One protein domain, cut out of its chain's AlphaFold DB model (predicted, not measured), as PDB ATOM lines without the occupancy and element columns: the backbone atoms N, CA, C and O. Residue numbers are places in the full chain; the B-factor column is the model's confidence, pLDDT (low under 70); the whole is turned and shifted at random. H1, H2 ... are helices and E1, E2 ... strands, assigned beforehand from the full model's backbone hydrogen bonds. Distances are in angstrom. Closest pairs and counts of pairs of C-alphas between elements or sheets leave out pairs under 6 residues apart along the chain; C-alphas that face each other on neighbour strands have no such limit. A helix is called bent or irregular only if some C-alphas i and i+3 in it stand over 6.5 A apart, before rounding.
ATOM      1  N   ARG A  87     -89.371 135.800  90.231       74.94
ATOM      2  CA  ARG A  87     -90.285 135.284  91.246       74.94
ATOM      3  C   ARG A  87     -91.568 134.792  90.578       74.94
ATOM      4  O   ARG A  87     -92.219 135.526  89.849       74.94
ATOM      5  N   TYR A  88     -91.965 133.562  90.865       74.62
ATOM      6  CA  TYR A  88     -93.266 133.041  90.456       74.62
ATOM      7  C   TYR A  88     -94.099 132.782  91.696       74.62
ATOM      8  O   TYR A  88     -93.719 131.961  92.528       74.62
ATOM      9  N   ASP A  89     -95.253 133.429  91.792       80.69
ATOM     10  CA  ASP A  89     -96.238 133.057  92.791       80.69
ATOM     11  C   ASP A  89     -97.023 131.860  92.209       80.69
ATOM     12  O   ASP A  89     -97.937 132.008  91.384       80.69
ATOM     13  N   THR A  90     -96.587 130.644  92.557       76.81
ATOM     14  CA  THR A  90     -97.137 129.371  92.056       76.81
ATOM     15  C   THR A  90     -98.209 128.788  92.964       76.81
ATOM     16  O   THR A  90     -98.066 128.829  94.184       76.81
ATOM     17  N   GLU A  91     -99.227 128.160  92.366       67.06
ATOM     18  CA  GLU A  91    -100.213 127.372  93.116       67.06
ATOM     19  C   GLU A  91     -99.729 125.965  93.365       67.06
ATOM     20  O   GLU A  91     -99.577 125.178  92.433       67.06
ATOM     21  N   ASN A  92     -99.514 125.663  94.639       71.12
ATOM     22  CA  ASN A  92     -99.083 124.348  95.077       71.12
ATOM     23  C   ASN A  92    -100.254 123.528  95.633       71.12
ATOM     24  O   ASN A  92    -100.154 122.305  95.674       71.12
ATOM     25  N   ASN A  93    -101.361 124.175  96.012       70.69
ATOM     26  CA  ASN A  93    -102.573 123.525  96.496       70.69
ATOM     27  C   ASN A  93    -103.836 124.131  95.848       70.69
ATOM     28  O   ASN A  93    -104.643 124.780  96.519       70.69
ATOM     29  N   PRO A  94    -104.011 123.960  94.525       75.94
ATOM     30  CA  PRO A  94    -105.141 124.536  93.818       75.94
ATOM     31  C   PRO A  94    -106.426 123.782  94.166       75.94
ATOM     32  O   PRO A  94    -106.436 122.566  94.357       75.94
ATOM     33  N   ILE A  95    -107.547 124.494  94.175       75.94
ATOM     34  CA  ILE A  95    -108.850 123.908  94.486       75.94
ATOM     35  C   ILE A  95    -109.457 123.324  93.224       75.94
ATOM     36  O   ILE A  95    -109.570 124.017  92.215       75.94
ATOM     37  N   LEU A  96    -109.918 122.080  93.298       79.00
ATOM     38  CA  LEU A  96    -110.747 121.479  92.260       79.00
ATOM     39  C   LEU A  96    -112.124 122.160  92.226       79.00
ATOM     40  O   LEU A  96    -112.868 122.131  93.202       79.00
ATOM     41  N   ILE A  97    -112.468 122.751  91.084       75.38
ATOM     42  CA  ILE A  97    -113.704 123.513  90.860       75.38
ATOM     43  C   ILE A  97    -114.627 122.873  89.811       75.38
ATOM     44  O   ILE A  97    -115.592 123.488  89.356       75.38
ATOM     45  N   GLY A  98    -114.342 121.649  89.378       74.31
ATOM     46  CA  GLY A  98    -115.228 120.887  88.502       74.31
ATOM     47  C   GLY A  98    -114.495 120.120  87.416       74.31
ATOM     48  O   GLY A  98    -113.283 119.946  87.474       74.31
ATOM     49  N   TYR A  99    -115.268 119.653  86.433       77.06
ATOM     50  CA  TYR A  99    -114.822 118.677  85.438       77.06
ATOM     51  C   TYR A  99    -115.218 119.091  84.015       77.06
ATOM     52  O   TYR A  99    -116.063 118.451  83.384       77.06
ATOM     53  N   TRP A 100    -114.673 120.200  83.520       70.50
ATOM     54  CA  TRP A 100    -115.112 120.794  82.252       70.50
ATOM     55  C   TRP A 100    -113.982 121.296  81.346       70.50
ATOM     56  O   TRP A 100    -114.276 121.730  80.234       70.50
ATOM     57  N   ASN A 101    -112.711 121.187  81.757       65.88
ATOM     58  CA  ASN A 101    -111.570 121.624  80.948       65.88
ATOM     59  C   ASN A 101    -110.624 120.450  80.585       65.88
ATOM     60  O   ASN A 101    -109.534 120.332  81.146       65.88
ATOM     61  N   PRO A 102    -111.032 119.556  79.657       55.75
ATOM     62  CA  PRO A 102    -110.334 118.299  79.343       55.75
ATOM     63  C   PRO A 102    -108.928 118.448  78.756       55.75
ATOM     64  O   PRO A 102    -108.183 117.474  78.728       55.75
ATOM     65  N   ASN A 103    -108.584 119.628  78.239       59.78
ATOM     66  CA  ASN A 103    -107.408 119.798  77.385       59.78
ATOM     67  C   ASN A 103    -106.238 120.497  78.088       59.78
ATOM     68  O   ASN A 103    -105.137 120.520  77.542       59.78
ATOM     69  N   GLU A 104    -106.440 121.048  79.289       62.78
ATOM     70  CA  GLU A 104    -105.396 121.806  79.994       62.78
ATOM     71  C   GLU A 104    -104.586 120.957  80.994       62.78
ATOM     72  O   GLU A 104    -103.415 121.247  81.217       62.78
ATOM     73  N   CYS A 105    -105.130 119.854  81.528       63.50
ATOM     74  CA  CYS A 105    -104.428 119.001  82.508       63.50
ATOM     75  C   CYS A 105    -103.894 117.662  81.947       63.50
ATOM     76  O   CYS A 105    -103.554 116.760  82.718       63.50
ATOM     77  N   GLY A 106    -103.802 117.511  80.621       59.31
ATOM     78  CA  GLY A 106    -103.317 116.293  79.955       59.31
ATOM     79  C   GLY A 106    -104.425 115.342  79.483       59.31
ATOM     80  O   GLY A 106    -105.604 115.539  79.758       59.31
ATOM     81  N   SER A 107    -104.027 114.289  78.761       55.00
ATOM     82  CA  SER A 107    -104.821 113.603  77.724       55.00
ATOM     83  C   SER A 107    -106.139 112.938  78.138       55.00
ATOM     84  O   SER A 107    -106.826 112.431  77.265       55.00
ATOM     85  N   ASN A 108    -106.498 112.896  79.424       54.34
ATOM     86  CA  ASN A 108    -107.701 112.208  79.916       54.34
ATOM     87  C   ASN A 108    -108.332 112.860  81.164       54.34
ATOM     88  O   ASN A 108    -109.239 112.276  81.757       54.34
ATOM     89  N   LYS A 109    -107.863 114.038  81.602       57.28
ATOM     90  CA  LYS A 109    -108.329 114.663  82.850       57.28
ATOM     91  C   LYS A 109    -109.203 115.875  82.553       57.28
ATOM     92  O   LYS A 109    -108.738 116.845  81.973       57.28
ATOM     93  N   LYS A 110    -110.470 115.807  82.974       69.38
ATOM     94  CA  LYS A 110    -111.453 116.904  82.863       69.38
ATOM     95  C   LYS A 110    -111.342 117.930  83.987       69.38
ATOM     96  O   LYS A 110    -112.092 118.899  83.973       69.38
ATOM     97  N   ASP A 111    -110.448 117.700  84.937       76.31
ATOM     98  CA  ASP A 111    -110.340 118.452  86.178       76.31
ATOM     99  C   ASP A 111    -109.999 119.922  85.907       76.31
ATOM    100  O   ASP A 111    -109.013 120.249  85.244       76.31
ATOM    101  N   THR A 112    -110.819 120.816  86.446       80.19
ATOM    102  CA  THR A 112    -110.587 122.253  86.417       80.19
ATOM    103  C   THR A 112    -110.239 122.723  87.813       80.19
ATOM    104  O   THR A 112    -111.009 122.508  88.748       80.19
ATOM    105  N   TYR A 113    -109.120 123.419  87.945       81.25
ATOM    106  CA  TYR A 113    -108.604 123.913  89.202       81.25
ATOM    107  C   TYR A 113    -108.460 125.435  89.216       81.25
ATOM    108  O   TYR A 113    -108.035 126.043  88.229       81.25
ATOM    109  N   ALA A 114    -108.763 126.041  90.360       80.81
ATOM    110  CA  ALA A 114    -108.579 127.460  90.634       80.81
ATOM    111  C   ALA A 114    -107.504 127.686  91.706       80.81
ATOM    112  O   ALA A 114    -107.269 126.833  92.560       80.81
ATOM    113  N   ARG A 115    -106.891 128.870  91.688       80.75
ATOM    114  CA  ARG A 115    -106.032 129.379  92.760       80.75
ATOM    115  C   ARG A 115    -106.861 129.603  94.014       80.75
ATOM    116  O   ARG A 115    -107.931 130.208  93.928       80.75
ATOM    117  N   HIS A 116    -106.342 129.149  95.151       63.09
ATOM    118  CA  HIS A 116    -106.954 129.365  96.454       63.09
ATOM    119  C   HIS A 116    -106.538 130.710  97.047       63.09
ATOM    120  O   HIS A 116    -107.392 131.455  97.510       63.09
ATOM    121  N   THR A 117    -105.249 131.052  96.990       60.75
ATOM    122  CA  THR A 117    -104.719 132.386  97.313       60.75
ATOM    123  C   THR A 117    -103.271 132.455  96.873       60.75
ATOM    124  O   THR A 117    -102.407 131.834  97.487       60.75
ATOM    125  N   ILE A 118    -102.987 133.222  95.818       63.88
ATOM    126  CA  ILE A 118    -101.610 133.418  95.370       63.88
ATOM    127  C   ILE A 118    -101.393 134.828  94.892       63.88
ATOM    128  O   ILE A 118    -101.887 135.250  93.847       63.88
ATOM    129  N   GLY A 119    -100.590 135.508  95.677       61.09
ATOM    130  CA  GLY A 119    -100.228 136.889  95.526       61.09
ATOM    131  C   GLY A 119    -100.059 137.487  96.911       61.09
ATOM    132  O   GLY A 119    -100.592 136.982  97.899       61.09
ATOM    133  N   GLU A 120     -99.286 138.551  96.990       69.56
ATOM    134  CA  GLU A 120     -99.090 139.297  98.217       69.56
ATOM    135  C   GLU A 120    -100.273 140.244  98.431       69.56
ATOM    136  O   GLU A 120    -100.657 140.990  97.523       69.56
ATOM    137  N   LEU A 121    -100.861 140.208  99.630       68.12
ATOM    138  CA  LEU A 121    -101.868 141.185 100.020       68.12
ATOM    139  C   LEU A 121    -101.195 142.552 100.150       68.12
ATOM    140  O   LEU A 121    -100.400 142.782 101.058       68.12
ATOM    141  N   GLN A 122    -101.563 143.467  99.265       61.56
ATOM    142  CA  GLN A 122    -101.054 144.827  99.242       61.56
ATOM    143  C   GLN A 122    -102.147 145.797  99.689       61.56
ATOM    144  O   GLN A 122    -103.275 145.770  99.189       61.56
ATOM    145  N   ASN A 123    -101.797 146.666 100.637       59.38
ATOM    146  CA  ASN A 123    -102.659 147.735 101.125       59.38
ATOM    147  C   ASN A 123    -102.167 149.053 100.529       59.38
ATOM    148  O   ASN A 123    -101.119 149.557 100.925       59.38
ATOM    149  N   SER A 124    -102.926 149.631  99.600       49.88
ATOM    150  CA  SER A 124    -102.599 150.933  99.015       49.88
ATOM    151  C   SER A 124    -103.816 151.840  99.076       49.88
ATOM    152  O   SER A 124    -104.882 151.490  98.577       49.88
ATOM    153  N   SER A 125    -103.658 153.018  99.684       49.00
ATOM    154  CA  SER A 125    -104.692 154.066  99.729       49.00
ATOM    155  C   SER A 125    -106.065 153.573 100.219       49.00
ATOM    156  O   SER A 125    -107.098 153.923  99.656       49.00
ATOM    157  N   GLY A 126    -106.082 152.711 101.242       52.22
ATOM    158  CA  GLY A 126    -107.312 152.145 101.816       52.22
ATOM    159  C   GLY A 126    -107.952 151.007 101.007       52.22
ATOM    160  O   GLY A 126    -108.943 150.437 101.455       52.22
ATOM    161  N   SER A 127    -107.381 150.639  99.857       51.88
ATOM    162  CA  SER A 127    -107.832 149.518  99.025       51.88
ATOM    163  C   SER A 127    -106.904 148.311  99.177       51.88
ATOM    164  O   SER A 127    -105.685 148.459  99.303       51.88
ATOM    165  N   LYS A 128    -107.495 147.111  99.166       65.12
ATOM    166  CA  LYS A 128    -106.782 145.830  99.236       65.12
ATOM    167  C   LYS A 128    -106.639 145.232  97.845       65.12
ATOM    168  O   LYS A 128    -107.620 145.146  97.104       65.12
ATOM    169  N   TYR A 129    -105.439 144.775  97.521       69.56
ATOM    170  CA  TYR A 129    -105.131 144.139  96.246       69.56
ATOM    171  C   TYR A 129    -104.383 142.831  96.467       69.56
ATOM    172  O   TYR A 129    -103.622 142.705  97.423       69.56
ATOM    173  N   LEU A 130    -104.551 141.889  95.542       75.81
ATOM    174  CA  LEU A 130    -103.625 140.776  95.366       75.81
ATOM    175  C   LEU A 130    -102.625 141.117  94.275       75.81
ATOM    176  O   LEU A 130    -103.018 141.339  93.127       75.81
ATOM    177  N   LEU A 131    -101.350 141.149  94.656       78.69
ATOM    178  CA  LEU A 131    -100.222 141.267  93.745       78.69
ATOM    179  C   LEU A 131     -99.670 139.880  93.430       78.69
ATOM    180  O   LEU A 131     -99.088 139.262  94.312       78.69
ATOM    181  N   SER A 132     -99.791 139.417  92.189       83.62
ATOM    182  CA  SER A 132     -99.237 138.119  91.774       83.62
ATOM    183  C   SER A 132     -98.202 138.299  90.671       83.62
ATOM    184  O   SER A 132     -98.443 139.045  89.724       83.62
ATOM    185  N   TYR A 133     -97.095 137.569  90.750       83.12
ATOM    186  CA  TYR A 133     -96.076 137.449  89.713       83.12
ATOM    187  C   TYR A 133     -96.151 136.088  89.023       83.12
ATOM    188  O   TYR A 133     -96.331 135.047  89.658       83.12
ATOM    189  N   GLY A 134     -95.989 136.087  87.706       85.06
ATOM    190  CA  GLY A 134     -95.967 134.866  86.917       85.06
ATOM    191  C   GLY A 134     -96.119 135.140  85.433       85.06
ATOM    192  O   GLY A 134     -95.849 136.233  84.958       85.06
ATOM    193  N   ASN A 135     -96.535 134.139  84.675       85.75
ATOM    194  CA  ASN A 135     -96.677 134.255  83.231       85.75
ATOM    195  C   ASN A 135     -98.080 134.734  82.843       85.75
ATOM    196  O   ASN A 135     -99.073 134.279  83.412       85.75
ATOM    197  N   ALA A 136     -98.162 135.592  81.833       86.88
ATOM    198  CA  ALA A 136     -99.394 135.862  81.104       86.88
ATOM    199  C   ALA A 136     -99.320 135.197  79.728       86.88
ATOM    200  O   ALA A 136     -98.281 135.260  79.070       86.88
ATOM    201  N   THR A 137    -100.406 134.562  79.299       87.31
ATOM    202  CA  THR A 137    -100.554 133.926  77.979       87.31
ATOM    203  C   THR A 137    -101.753 134.516  77.239       87.31
ATOM    204  O   THR A 137    -102.441 135.393  77.764       87.31
ATOM    205  N   TRP A 138    -101.996 134.090  76.001       86.12
ATOM    206  CA  TRP A 138    -103.222 134.412  75.269       86.12
ATOM    207  C   TRP A 138    -103.816 133.153  74.640       86.12
ATOM    208  O   TRP A 138    -103.081 132.246  74.251       86.12
ATOM    209  N   TYR A 139    -105.146 133.102  74.530       81.75
ATOM    210  CA  TYR A 139    -105.859 131.895  74.073       81.75
ATOM    211  C   TYR A 139    -107.043 132.172  73.139       81.75
ATOM    212  O   TYR A 139    -107.565 131.247  72.520       81.75
ATOM    213  N   ASN A 140    -107.490 133.426  73.028       81.94
ATOM    214  CA  ASN A 140    -108.690 133.782  72.272       81.94
ATOM    215  C   ASN A 140    -108.563 135.142  71.568       81.94
ATOM    216  O   ASN A 140    -107.607 135.887  71.781       81.94
ATOM    217  N   THR A 141    -109.554 135.454  70.731       86.25
ATOM    218  CA  THR A 141    -109.726 136.747  70.042       86.25
ATOM    219  C   THR A 141    -111.137 137.316  70.251       86.25
ATOM    220  O   THR A 141    -111.660 138.033  69.399       86.25
ATOM    221  N   SER A 142    -111.813 136.908  71.325       86.12
ATOM    222  CA  SER A 142    -113.218 137.227  71.614       86.12
ATOM    223  C   SER A 142    -113.361 138.268  72.728       86.12
ATOM    224  O   SER A 142    -114.444 138.431  73.292       86.12
ATOM    225  N   GLY A 143    -112.270 138.952  73.086       88.00
ATOM    226  CA  GLY A 143    -112.234 139.923  74.173       88.00
ATOM    227  C   GLY A 143    -112.295 139.284  75.560       88.00
ATOM    228  O   GLY A 143    -112.676 139.962  76.518       88.00
ATOM    229  N   LYS A 144    -111.977 137.987  75.681       88.12
ATOM    230  CA  LYS A 144    -112.005 137.270  76.958       88.12
ATOM    231  C   LYS A 144    -110.657 137.360  77.664       88.12
ATOM    232  O   LYS A 144    -109.630 137.038  77.082       88.12
ATOM    233  N   ASN A 145    -110.676 137.805  78.916       91.62
ATOM    234  CA  ASN A 145    -109.524 137.872  79.801       91.62
ATOM    235  C   ASN A 145    -109.861 137.116  81.081       91.62
ATOM    236  O   ASN A 145    -110.817 137.437  81.803       91.62
ATOM    237  N   ALA A 146    -109.052 136.108  81.338       91.69
ATOM    238  CA  ALA A 146    -109.245 135.119  82.358       91.69
ATOM    239  C   ALA A 146    -108.253 135.342  83.503       91.69
ATOM    240  O   ALA A 146    -107.068 135.613  83.287       91.69
ATOM    241  N   LEU A 147    -108.772 135.226  84.726       90.62
ATOM    242  CA  LEU A 147    -107.956 135.064  85.922       90.62
ATOM    243  C   LEU A 147    -108.299 133.735  86.603       90.62
ATOM    244  O   LEU A 147    -109.481 133.356  86.643       90.62
ATOM    245  N   PRO A 148    -107.302 133.052  87.185       88.94
ATOM    246  CA  PRO A 148    -107.432 131.668  87.626       88.94
ATOM    247  C   PRO A 148    -108.052 131.550  89.026       88.94
ATOM    248  O   PRO A 148    -107.721 130.637  89.769       88.94
ATOM    249  N   TYR A 149    -108.916 132.479  89.430       83.75
ATOM    250  CA  TYR A 149    -109.525 132.525  90.767       83.75
ATOM    251  C   TYR A 149    -110.947 131.970  90.749       83.75
ATOM    252  O   TYR A 149    -111.627 132.055  89.723       83.75
ATOM    253  N   ARG A 150    -111.470 131.472  91.874       78.12
ATOM    254  CA  ARG A 150    -112.893 131.098  91.935       78.12
ATOM    255  C   ARG A 150    -113.758 132.334  91.719       78.12
ATOM    256  O   ARG A 150    -113.526 133.379  92.325       78.12
ATOM    257  N   ASN A 151    -114.751 132.218  90.844       69.50
ATOM    258  CA  ASN A 151    -115.731 133.268  90.573       69.50
ATOM    259  C   ASN A 151    -117.123 132.980  91.155       69.50
ATOM    260  O   ASN A 151    -118.020 133.802  90.970       69.50
ATOM    261  N   GLY A 152    -117.284 131.858  91.867       58.53
ATOM    262  CA  GLY A 152    -118.581 131.308  92.257       58.53
ATOM    263  C   GLY A 152    -119.366 130.830  91.037       58.53
ATOM    264  O   GLY A 152    -119.398 131.477  89.991       58.53
ATOM    265  N   SER A 153    -120.008 129.673  91.142       52.72
ATOM    266  CA  SER A 153    -120.835 129.149  90.058       52.72
ATOM    267  C   SER A 153    -121.969 128.305  90.627       52.72
ATOM    268  O   SER A 153    -121.744 127.295  91.295       52.72
ATOM    269  N   SER A 154    -123.205 128.707  90.319       42.75
ATOM    270  CA  SER A 154    -124.418 127.995  90.732       42.75
ATOM    271  C   SER A 154    -124.542 126.614  90.084       42.75
ATOM    272  O   SER A 154    -125.136 125.718  90.673       42.75
ATOM    273  N   THR A 155    -123.945 126.405  88.905       41.53
ATOM    274  CA  THR A 155    -123.996 125.130  88.168       41.53
ATOM    275  C   THR A 155    -122.975 124.102  88.650       41.53
ATOM    276  O   THR A 155    -123.079 122.930  88.303       41.53
ATOM    277  N   THR A 156    -122.005 124.517  89.465       49.03
ATOM    278  CA  THR A 156    -120.965 123.642  90.035       49.03
ATOM    279  C   THR A 156    -121.098 123.472  91.551       49.03
ATOM    280  O   THR A 156    -120.245 122.844  92.170       49.03
ATOM    281  N   GLY A 157    -122.152 124.037  92.159       49.38
ATOM    282  CA  GLY A 157    -122.358 124.023  93.612       49.38
ATOM    283  C   GLY A 157    -121.407 124.937  94.396       49.38
ATOM    284  O   GLY A 157    -121.339 124.842  95.617       49.38
ATOM    285  N   GLN A 158    -120.672 125.826  93.721       54.75
ATOM    286  CA  GLN A 158    -119.703 126.721  94.355       54.75
ATOM    287  C   GLN A 158    -120.360 128.014  94.822       54.75
ATOM    288  O   GLN A 158    -120.685 128.890  94.018       54.75
ATOM    289  N   THR A 159    -120.488 128.159  96.139       59.44
ATOM    290  CA  THR A 159    -121.003 129.367  96.802       59.44
ATOM    291  C   THR A 159    -119.903 130.362  97.189       59.44
ATOM    292  O   THR A 159    -120.207 131.462  97.647       59.44
ATOM    293  N   THR A 160    -118.629 130.011  96.990       61.59
ATOM    294  CA  THR A 160    -117.475 130.847  97.348       61.59
ATOM    295  C   THR A 160    -116.911 131.579  96.131       61.59
ATOM    296  O   THR A 160    -116.709 130.990  95.069       61.59
ATOM    297  N   VAL A 161    -116.624 132.868  96.309       68.62
ATOM    298  CA  VAL A 161    -116.026 133.751  95.302       68.62
ATOM    299  C   VAL A 161    -114.753 134.353  95.886       68.62
ATOM    300  O   VAL A 161    -114.844 135.076  96.876       68.62
ATOM    301  N   ASP A 162    -113.601 134.101  95.261       73.06
ATOM    302  CA  ASP A 162    -112.336 134.745  95.654       73.06
ATOM    303  C   ASP A 162    -112.176 136.083  94.931       73.06
ATOM    304  O   ASP A 162    -111.890 137.118  95.523       73.06
ATOM    305  N   VAL A 163    -112.417 136.072  93.618       74.75
ATOM    306  CA  VAL A 163    -112.400 137.268  92.776       74.75
ATOM    307  C   VAL A 163    -113.658 137.238  91.921       74.75
ATOM    308  O   VAL A 163    -113.963 136.234  91.278       74.75
ATOM    309  N   LYS A 164    -114.410 138.337  91.892       73.69
ATOM    310  CA  LYS A 164    -115.653 138.411  91.116       73.69
ATOM    311  C   LYS A 164    -115.381 138.492  89.615       73.69
ATOM    312  O   LYS A 164    -114.332 138.949  89.165       73.69
ATOM    313  N   MET A 165    -116.362 138.066  88.826       77.06
ATOM    314  CA  MET A 165    -116.398 138.392  87.401       77.06
ATOM    315  C   MET A 165    -116.687 139.877  87.208       77.06
ATOM    316  O   MET A 165    -117.289 140.529  88.055       77.06
ATOM    317  N   ASN A 166    -116.306 140.386  86.044       77.88
ATOM    318  CA  ASN A 166    -116.519 141.753  85.588       77.88
ATOM    319  C   ASN A 166    -115.831 142.843  86.420       77.88
ATOM    320  O   ASN A 166    -116.119 144.024  86.216       77.88
ATOM    321  N   ILE A 167    -114.882 142.465  87.277       75.44
ATOM    322  CA  ILE A 167    -113.999 143.400  87.974       75.44
ATOM    323  C   ILE A 167    -112.839 143.813  87.074       75.44
ATOM    324  O   ILE A 167    -112.353 143.031  86.252       75.44
ATOM    325  N   ASN A 168    -112.397 145.055  87.240       79.38
ATOM    326  CA  ASN A 168    -111.179 145.537  86.608       79.38
ATOM    327  C   ASN A 168    -109.971 145.080  87.429       79.38
ATOM    328  O   ASN A 168    -109.973 145.206  88.650       79.38
ATOM    329  N   PHE A 169    -108.936 144.598  86.758       78.81
ATOM    330  CA  PHE A 169    -107.634 144.320  87.348       78.81
ATOM    331  C   PHE A 169    -106.543 144.946  86.485       78.81
ATOM    332  O   PHE A 169    -106.717 145.136  85.279       78.81
ATOM    333  N   THR A 170    -105.415 145.277  87.100       83.50
ATOM    334  CA  THR A 170    -104.247 145.757  86.362       83.50
ATOM    335  C   THR A 170    -103.338 144.585  86.049       83.50
ATOM    336  O   THR A 170    -103.119 143.716  86.887       83.50
ATOM    337  N   ILE A 171    -102.778 144.574  84.848       87.00
ATOM    338  CA  ILE A 171    -101.739 143.644  84.425       87.00
ATOM    339  C   ILE A 171    -100.572 144.436  83.846       87.00
ATOM    340  O   ILE A 171    -100.778 145.468  83.203       87.00
ATOM    341  N   ARG A 172     -99.345 143.984  84.101       83.56
ATOM    342  CA  ARG A 172     -98.121 144.604  83.594       83.56
ATOM    343  C   ARG A 172     -97.186 143.546  83.040       83.56
ATOM    344  O   ARG A 172     -96.820 142.639  83.777       83.56
ATOM    345  N   ASP A 173     -96.739 143.744  81.807       80.38
ATOM    346  CA  ASP A 173     -95.522 143.120  81.296       80.38
ATOM    347  C   ASP A 173     -94.326 143.740  82.027       80.38
ATOM    348  O   ASP A 173     -94.082 144.948  81.934       80.38
ATOM    349  N   VAL A 174     -93.630 142.924  82.818       79.62
ATOM    350  CA  VAL A 174     -92.531 143.388  83.673       79.62
ATOM    351  C   VAL A 174     -91.298 143.727  82.837       79.62
ATOM    352  O   VAL A 174     -90.610 144.695  83.150       79.62
ATOM    353  N   ASP A 175     -91.051 142.987  81.755       73.62
ATOM    354  CA  ASP A 175     -89.876 143.176  80.901       73.62
ATOM    355  C   ASP A 175     -90.023 144.423  80.010       73.62
ATOM    356  O   ASP A 175     -89.039 145.095  79.694       73.62
ATOM    357  N   LYS A 176     -91.256 144.748  79.596       72.81
ATOM    358  CA  LYS A 176     -91.570 145.922  78.758       72.81
ATOM    359  C   LYS A 176     -92.020 147.148  79.546       72.81
ATOM    360  O   LYS A 176     -92.224 148.206  78.953       72.81
ATOM    361  N   ASP A 177     -92.205 147.008  80.856       75.25
ATOM    362  CA  ASP A 177     -92.717 148.048  81.756       75.25
ATOM    363  C   ASP A 177     -94.076 148.634  81.305       75.25
ATOM    364  O   ASP A 177     -94.431 149.772  81.626       75.25
ATOM    365  N   LYS A 178     -94.863 147.851  80.553       69.44
ATOM    366  CA  LYS A 178     -96.149 148.268  79.985       69.44
ATOM    367  C   LYS A 178     -97.298 147.655  80.764       69.44
ATOM    368  O   LYS A 178     -97.316 146.454  81.018       69.44
ATOM    369  N   ALA A 179     -98.271 148.480  81.137       76.75
ATOM    370  CA  ALA A 179     -99.414 148.064  81.937       76.75
ATOM    371  C   ALA A 179    -100.745 148.455  81.300       76.75
ATOM    372  O   ALA A 179    -100.829 149.425  80.547       76.75
ATOM    373  N   SER A 180    -101.787 147.707  81.645       76.94
ATOM    374  CA  SER A 180    -103.167 147.991  81.271       76.94
ATOM    375  C   SER A 180    -104.107 147.601  82.403       76.94
ATOM    376  O   SER A 180    -103.814 146.689  83.178       76.94
ATOM    377  N   THR A 181    -105.242 148.284  82.484       83.00
ATOM    378  CA  THR A 181    -106.353 147.901  83.354       83.00
ATOM    379  C   THR A 181    -107.441 147.298  82.486       83.00
ATOM    380  O   THR A 181    -108.012 147.975  81.633       83.00
ATOM    381  N   ILE A 182    -107.712 146.014  82.700       85.38
ATOM    382  CA  ILE A 182    -108.624 145.211  81.889       85.38
ATOM    383  C   ILE A 182    -109.650 144.513  82.774       85.38
ATOM    384  O   ILE A 182    -109.466 144.359  83.979       85.38
ATOM    385  N   LYS A 183    -110.759 144.092  82.170       84.06
ATOM    386  CA  LYS A 183    -111.846 143.428  82.884       84.06
ATOM    387  C   LYS A 183    -111.648 141.921  82.878       84.06
ATOM    388  O   LYS A 183    -111.505 141.329  81.811       84.06
ATOM    389  N   ARG A 184    -111.745 141.295  84.051       85.69
ATOM    390  CA  ARG A 184    -111.893 139.845  84.155       85.69
ATOM    391  C   ARG A 184    -113.292 139.459  83.689       85.69
ATOM    392  O   ARG A 184    -114.272 139.800  84.342       85.69
ATOM    393  N   ASN A 185    -113.406 138.733  82.590       83.31
ATOM    394  CA  ASN A 185    -114.696 138.306  82.034       83.31
ATOM    395  C   ASN A 185    -114.690 136.839  81.575       83.31
ATOM    396  O   ASN A 185    -115.620 136.415  80.877       83.31
ATOM    397  N   ASP A 186    -113.675 136.086  82.006       87.12
ATOM    398  CA  ASP A 186    -113.602 134.636  81.887       87.12
ATOM    399  C   ASP A 186    -112.884 133.990  83.094       87.12
ATOM    400  O   ASP A 186    -112.323 134.675  83.967       87.12
ATOM    401  N   PHE A 187    -112.939 132.662  83.156       86.12
ATOM    402  CA  PHE A 187    -112.170 131.830  84.077       86.12
ATOM    403  C   PHE A 187    -110.978 131.187  83.363       86.12
ATOM    404  O   PHE A 187    -111.094 130.753  82.223       86.12
ATOM    405  N   GLY A 188    -109.854 131.076  84.068       86.94
ATOM    406  CA  GLY A 188    -108.626 130.452  83.574       86.94
ATOM    407  C   GLY A 188    -107.408 131.340  83.823       86.94
ATOM    408  O   GLY A 188    -107.572 132.482  84.249       86.94
ATOM    409  N   PRO A 189    -106.182 130.860  83.592       85.94
ATOM    410  CA  PRO A 189    -105.809 129.498  83.180       85.94
ATOM    411  C   PRO A 189    -106.126 128.434  84.240       85.94
ATOM    412  O   PRO A 189    -106.094 128.715  85.442       85.94
ATOM    413  N   ASN A 190    -106.375 127.192  83.821       83.06
ATOM    414  CA  ASN A 190    -106.565 126.068  84.740       83.06
ATOM    415  C   ASN A 190    -105.294 125.806  85.564       83.06
ATOM    416  O   ASN A 190    -104.219 125.606  85.011       83.06
ATOM    417  N   GLN A 191    -105.386 125.771  86.891       84.56
ATOM    418  CA  GLN A 191    -104.219 125.616  87.768       84.56
ATOM    419  C   GLN A 191    -103.865 124.153  88.024       84.56
ATOM    420  O   GLN A 191    -103.794 123.721  89.168       84.56
ATOM    421  N   CYS A 192    -103.659 123.367  86.968       76.25
ATOM    422  CA  CYS A 192    -103.389 121.937  87.103       76.25
ATOM    423  C   CYS A 192    -102.101 121.689  87.921       76.25
ATOM    424  O   CYS A 192    -101.024 122.105  87.461       76.25
ATOM    425  N   PRO A 193    -102.159 120.975  89.064       73.44
ATOM    426  CA  PRO A 193    -100.972 120.610  89.833       73.44
ATOM    427  C   PRO A 193     -99.918 119.896  88.978       73.44
ATOM    428  O   PRO A 193    -100.252 119.061  88.138       73.44
ATOM    429  N   GLY A 194     -98.637 120.208  89.193       70.38
ATOM    430  CA  GLY A 194     -97.526 119.548  88.492       70.38
ATOM    431  C   GLY A 194     -97.416 119.874  86.996       70.38
ATOM    432  O   GLY A 194     -96.693 119.192  86.274       70.38
ATOM    433  N   SER A 195     -98.117 120.904  86.516       74.50
ATOM    434  CA  SER A 195     -98.079 121.345  85.118       74.50
ATOM    435  C   SER A 195     -97.421 122.719  84.959       74.50
ATOM    436  O   SER A 195     -97.202 123.443  85.929       74.50
ATOM    437  N   ARG A 196     -97.182 123.144  83.711       73.75
ATOM    438  CA  ARG A 196     -96.745 124.521  83.415       73.75
ATOM    439  C   ARG A 196     -97.759 125.588  83.846       73.75
ATOM    440  O   ARG A 196     -97.373 126.737  84.049       73.75
ATOM    441  N   TYR A 197     -99.038 125.230  83.966       76.25
ATOM    442  CA  TYR A 197    -100.118 126.186  84.191       76.25
ATOM    443  C   TYR A 197    -100.129 126.770  85.610       76.25
ATOM    444  O   TYR A 197    -100.616 127.881  85.797       76.25
ATOM    445  N   VAL A 198     -99.472 126.117  86.581       76.69
ATOM    446  CA  VAL A 198     -99.306 126.656  87.950       76.69
ATOM    447  C   VAL A 198     -98.513 127.966  87.994       76.69
ATOM    448  O   VAL A 198     -98.572 128.695  88.980       76.69
ATOM    449  N   LYS A 199     -97.759 128.278  86.930       80.38
ATOM    450  CA  LYS A 199     -96.996 129.527  86.780       80.38
ATOM    451  C   LYS A 199     -97.750 130.602  86.001       80.38
ATOM    452  O   LYS A 199     -97.249 131.718  85.906       80.38
ATOM    453  N   VAL A 200     -98.900 130.283  85.411       85.62
ATOM    454  CA  VAL A 200     -99.657 131.215  84.572       85.62
ATOM    455  C   VAL A 200    -100.722 131.896  85.429       85.62
ATOM    456  O   VAL A 200    -101.534 131.230  86.074       85.62
ATOM    457  N   ILE A 201    -100.679 133.227  85.464       91.06
ATOM    458  CA  ILE A 201    -101.497 134.078  86.340       91.06
ATOM    459  C   ILE A 201    -102.622 134.799  85.593       91.06
ATOM    460  O   ILE A 201    -103.515 135.349  86.234       91.06
ATOM    461  N   ALA A 202    -102.576 134.815  84.261       91.75
ATOM    462  CA  ALA A 202    -103.603 135.411  83.419       91.75
ATOM    463  C   ALA A 202    -103.583 134.803  82.015       91.75
ATOM    464  O   ALA A 202    -102.515 134.537  81.460       91.75
ATOM    465  N   ASP A 203    -104.770 134.661  81.440       92.19
ATOM    466  CA  ASP A 203    -104.980 134.266  80.052       92.19
ATOM    467  C   ASP A 203    -105.731 135.394  79.344       92.19
ATOM    468  O   ASP A 203    -106.833 135.769  79.737       92.19
ATOM    469  N   LEU A 204    -105.110 136.003  78.342       90.38
ATOM    470  CA  LEU A 204    -105.562 137.263  77.762       90.38
ATOM    471  C   LEU A 204    -106.226 137.070  76.400       90.38
ATOM    472  O   LEU A 204    -105.964 136.107  75.669       90.38
ATOM    473  N   ASP A 205    -107.026 138.065  76.023       92.31
ATOM    474  CA  ASP A 205    -107.354 138.286  74.621       92.31
ATOM    475  C   ASP A 205    -106.070 138.612  73.845       92.31
ATOM    476  O   ASP A 205    -105.196 139.347  74.321       92.31
ATOM    477  N   LYS A 206    -105.961 138.089  72.623       86.06
ATOM    478  CA  LYS A 206    -104.791 138.270  71.758       86.06
ATOM    479  C   LYS A 206    -104.420 139.738  71.547       86.06
ATOM    480  O   LYS A 206    -103.235 140.055  71.457       86.06
ATOM    481  N   THR A 207    -105.407 140.628  71.453       91.69
ATOM    482  CA  THR A 207    -105.184 142.065  71.250       91.69
ATOM    483  C   THR A 207    -104.560 142.680  72.493       91.69
ATOM    484  O   THR A 207    -103.533 143.338  72.389       91.69
ATOM    485  N   VAL A 208    -105.098 142.372  73.677       91.69
ATOM    486  CA  VAL A 208    -104.555 142.839  74.962       91.69
ATOM    487  C   VAL A 208    -103.127 142.333  75.171       91.69
ATOM    488  O   VAL A 208    -102.252 143.102  75.566       91.69
ATOM    489  N   PHE A 209    -102.871 141.058  74.863       88.75
ATOM    490  CA  PHE A 209    -101.528 140.481  74.918       88.75
ATOM    491  C   PHE A 209    -100.563 141.222  73.990       88.75
ATOM    492  O   PHE A 209     -99.501 141.662  74.428       88.75
ATOM    493  N   LYS A 210    -100.943 141.401  72.716       87.81
ATOM    494  CA  LYS A 210    -100.128 142.114  71.726       87.81
ATOM    495  C   LYS A 210     -99.874 143.555  72.150       87.81
ATOM    496  O   LYS A 210     -98.764 144.044  71.970       87.81
ATOM    497  N   ASP A 211    -100.874 144.222  72.711       90.56
ATOM    498  CA  ASP A 211    -100.736 145.596  73.168       90.56
ATOM    499  C   ASP A 211     -99.734 145.681  74.314       90.56
ATOM    500  O   ASP A 211     -98.870 146.549  74.274       90.56
ATOM    501  N   LEU A 212     -99.783 144.786  75.302       77.75
ATOM    502  CA  LEU A 212     -98.831 144.773  76.420       77.75
ATOM    503  C   LEU A 212     -97.410 144.395  75.979       77.75
ATOM    504  O   LEU A 212     -96.459 145.079  76.353       77.75
ATOM    505  N   HIS A 213     -97.279 143.349  75.164       84.88
ATOM    506  CA  HIS A 213     -95.996 142.701  74.888       84.88
ATOM    507  C   HIS A 213     -95.314 143.167  73.588       84.88
ATOM    508  O   HIS A 213     -94.092 143.119  73.442       84.88
ATOM    509  N   GLY A 214     -96.105 143.636  72.621       81.62
ATOM    510  CA  GLY A 214     -95.675 144.076  71.290       81.62
ATOM    511  C   GLY A 214     -95.807 143.018  70.189       81.62
ATOM    512  O   GLY A 214     -95.862 143.368  69.010       81.62
ATOM    513  N   ASN A 215     -95.910 141.733  70.535       77.31
ATOM    514  CA  ASN A 215     -96.109 140.635  69.585       77.31
ATOM    515  C   ASN A 215     -96.996 139.531  70.190       77.31
ATOM    516  O   ASN A 215     -97.335 139.589  71.366       77.31
ATOM    517  N   THR A 216     -97.388 138.540  69.385       72.94
ATOM    518  CA  THR A 216     -98.145 137.359  69.854       72.94
ATOM    519  C   THR A 216     -97.411 136.039  69.628       72.94
ATOM    520  O   THR A 216     -97.915 135.000  70.050       72.94
ATOM    521  N   SER A 217     -96.280 136.056  68.916       72.88
ATOM    522  CA  SER A 217     -95.510 134.860  68.547       72.88
ATOM    523  C   SER A 217     -94.834 134.217  69.746       72.88
ATOM    524  O   SER A 217     -94.707 132.999  69.775       72.88
ATOM    525  N   ASP A 218     -94.470 135.020  70.747       66.94
ATOM    526  CA  ASP A 218     -93.821 134.523  71.961       66.94
ATOM    527  C   ASP A 218     -94.794 133.690  72.807       66.94
ATOM    528  O   ASP A 218     -94.384 132.812  73.563       66.94
ATOM    529  N   GLY A 219     -96.104 133.931  72.661       75.19
ATOM    530  CA  GLY A 219     -97.177 133.156  73.293       75.19
ATOM    531  C   GLY A 219     -97.273 133.299  74.816       75.19
ATOM    532  O   GLY A 219     -98.293 132.932  75.396       75.19
ATOM    533  N   VAL A 220     -96.245 133.849  75.462       83.75
ATOM    534  CA  VAL A 220     -96.137 134.049  76.904       83.75
ATOM    535  C   VAL A 220     -95.207 135.225  77.219       83.75
ATOM    536  O   VAL A 220     -94.206 135.409  76.533       83.75
ATOM    537  N   PHE A 221     -95.488 135.986  78.277       77.31
ATOM    538  CA  PHE A 221     -94.535 136.943  78.854       77.31
ATOM    539  C   PHE A 221     -94.572 136.940  80.383       77.31
ATOM    540  O   PHE A 221     -95.560 136.519  80.992       77.31
ATOM    541  N   TYR A 222     -93.486 137.403  81.009       82.81
ATOM    542  CA  TYR A 222     -93.411 137.528  82.462       82.81
ATOM    543  C   TYR A 222     -94.129 138.796  82.932       82.81
ATOM    544  O   TYR A 222     -93.891 139.904  82.451       82.81
ATOM    545  N   SER A 223     -95.048 138.613  83.868       84.31
ATOM    546  CA  SER A 223     -96.099 139.559  84.185       84.31
ATOM    547  C   SER A 223     -96.293 139.695  85.688       84.31
ATOM    548  O   SER A 223     -95.969 138.801  86.474       84.31
ATOM    549  N   ARG A 224     -96.923 140.802  86.075       84.88
ATOM    550  CA  ARG A 224     -97.590 140.927  87.371       84.88
ATOM    551  C   ARG A 224     -99.033 141.384  87.224       84.88
ATOM    552  O   ARG A 224     -99.337 142.150  86.307       84.88
ATOM    553  N   THR A 225     -99.905 140.956  88.127       85.50
ATOM    554  CA  THR A 225    -101.293 141.429  88.221       85.50
ATOM    555  C   THR A 225    -101.544 142.136  89.547       85.50
ATOM    556  O   THR A 225    -100.931 141.805  90.554       85.50
ATOM    557  N   LEU A 226    -102.442 143.122  89.539       77.50
ATOM    558  CA  LEU A 226    -103.043 143.720  90.728       77.50
ATOM    559  C   LEU A 226    -104.550 143.525  90.636       77.50
ATOM    560  O   LEU A 226    -105.213 144.130  89.788       77.50
ATOM    561  N   VAL A 227    -105.079 142.667  91.499       80.25
ATOM    562  CA  VAL A 227    -106.495 142.300  91.510       80.25
ATOM    563  C   VAL A 227    -107.153 142.900  92.750       80.25
ATOM    564  O   VAL A 227    -106.742 142.555  93.857       80.25
ATOM    565  N   PRO A 228    -108.147 143.794  92.609       70.69
ATOM    566  CA  PRO A 228    -108.893 144.306  93.750       70.69
ATOM    567  C   PRO A 228    -109.575 143.176  94.521       70.69
ATOM    568  O   PRO A 228    -110.225 142.312  93.926       70.69
ATOM    569  N   LEU A 229    -109.442 143.204  95.843       61.41
ATOM    570  CA  LEU A 229    -110.124 142.280  96.737       61.41
ATOM    571  C   LEU A 229    -111.383 142.924  97.300       61.41
ATOM    572  O   LEU A 229    -111.312 143.931  98.002       61.41
TER     573      LEU A 229
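AT A GLANCE: This is residues 87 to 229 of the 234 residues of an uncharacterized protein of Paenibacillus elgii (UniProt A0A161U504). The main part is a strongly twisted, sharply bent sheet of six strands, E3, E4, E7, E8, E9 and E10, and the short helix H2 packs on it, reaching from E4 across to the hairpin of E7 and E8. Away from H2, two small hairpins, E1 with E2 and E5 with E6, lie off to one side of this sheet. The printed part has 143 residues, with two named helices and ten named strands in the order E1 E2 E3 E4 E5 E6 E7 E8 H1 E9 H2 E10, and the class is mostly strand. The large sheet is branched and mixed; the two small ones are antiparallel. The whole is compact, with a radius of gyration of the C-alphas of 14.3 A, and rounded, spanning 39 by 37 by 29 A.

HOW THE PARTS SIT: Look first at E1, residues 95 to 99, and E2, residues 111 to 114, an antiparallel hairpin with N 97 and O 112 within hydrogen-bond range at 2.8 A. Next comes the antiparallel hairpin of E3, residues 120 to 124, and E4, residues 127 to 140, where N 122 and O 129 are 2.9 A apart; E4 bends by 85 degrees at residue 134. E5, residues 151 to 153, and E6, residues 158 to 161, form a hairpin with N 158 and O 153 at 3.0 A; the closest C-alphas of E1 and E6, those of Ile 97 and Gln 158, are 7.6 A apart. In the hairpin of E7, residues 168 to 173, and E8, residues 178 to 183, N 171 and O 180 are 2.9 A apart. H1, residues 196 to 199, is on the branched sheet at a height of 7.7 A, over none of its strands, but only just: 2 of its 4 C-alphas fall on E4. E9, residues 200 to 205, is parallel to E4, with N 204 and O 137 at 2.8 A. H2, residues 206 to 213, is on the branched sheet too; its closest C-alphas to E4 are those of Lys 206 and Trp 138, 5.4 A, and to E8 those of Leu 212 and Lys 178, 5.7 A. E10, residues 220 to 228, is antiparallel to E4 on one side, with N 223 and O 134 at 2.7 A, and to E7 on the other, with N 170 and O 226 at 2.9 A. Beside E4, E3 and E9 lie on one side and E10 on the other. H1 and H2 are apart. In H2 every O i to N i+4 pair is within hydrogen-bond range; H1 is too short for one.

IN THESE COORDINATES: Find C-alpha 95 at (-108.850, 123.908, 94.486), where E1 begins. E4 runs 31.0 A from C-alpha 127 to C-alpha 140 at (-108.690, 133.782, 72.272). E7 and E8 are each 16.7 A long, E9 14.4 A and H2 10.3 A. E10 runs 23.5 A and ends at C-alpha 228, (-108.893, 144.306, 93.750).

THE WHOLE: The two C-alphas farthest apart, those of Asn 108 and Ser 125, are 46.4 A apart. The printed part has no cut; the links E1 to E2 and E8 to H1 are long. The model's pLDDT is under 70 in 39 residues, among them 101 to 110, 116 to 129 and 151 to 161.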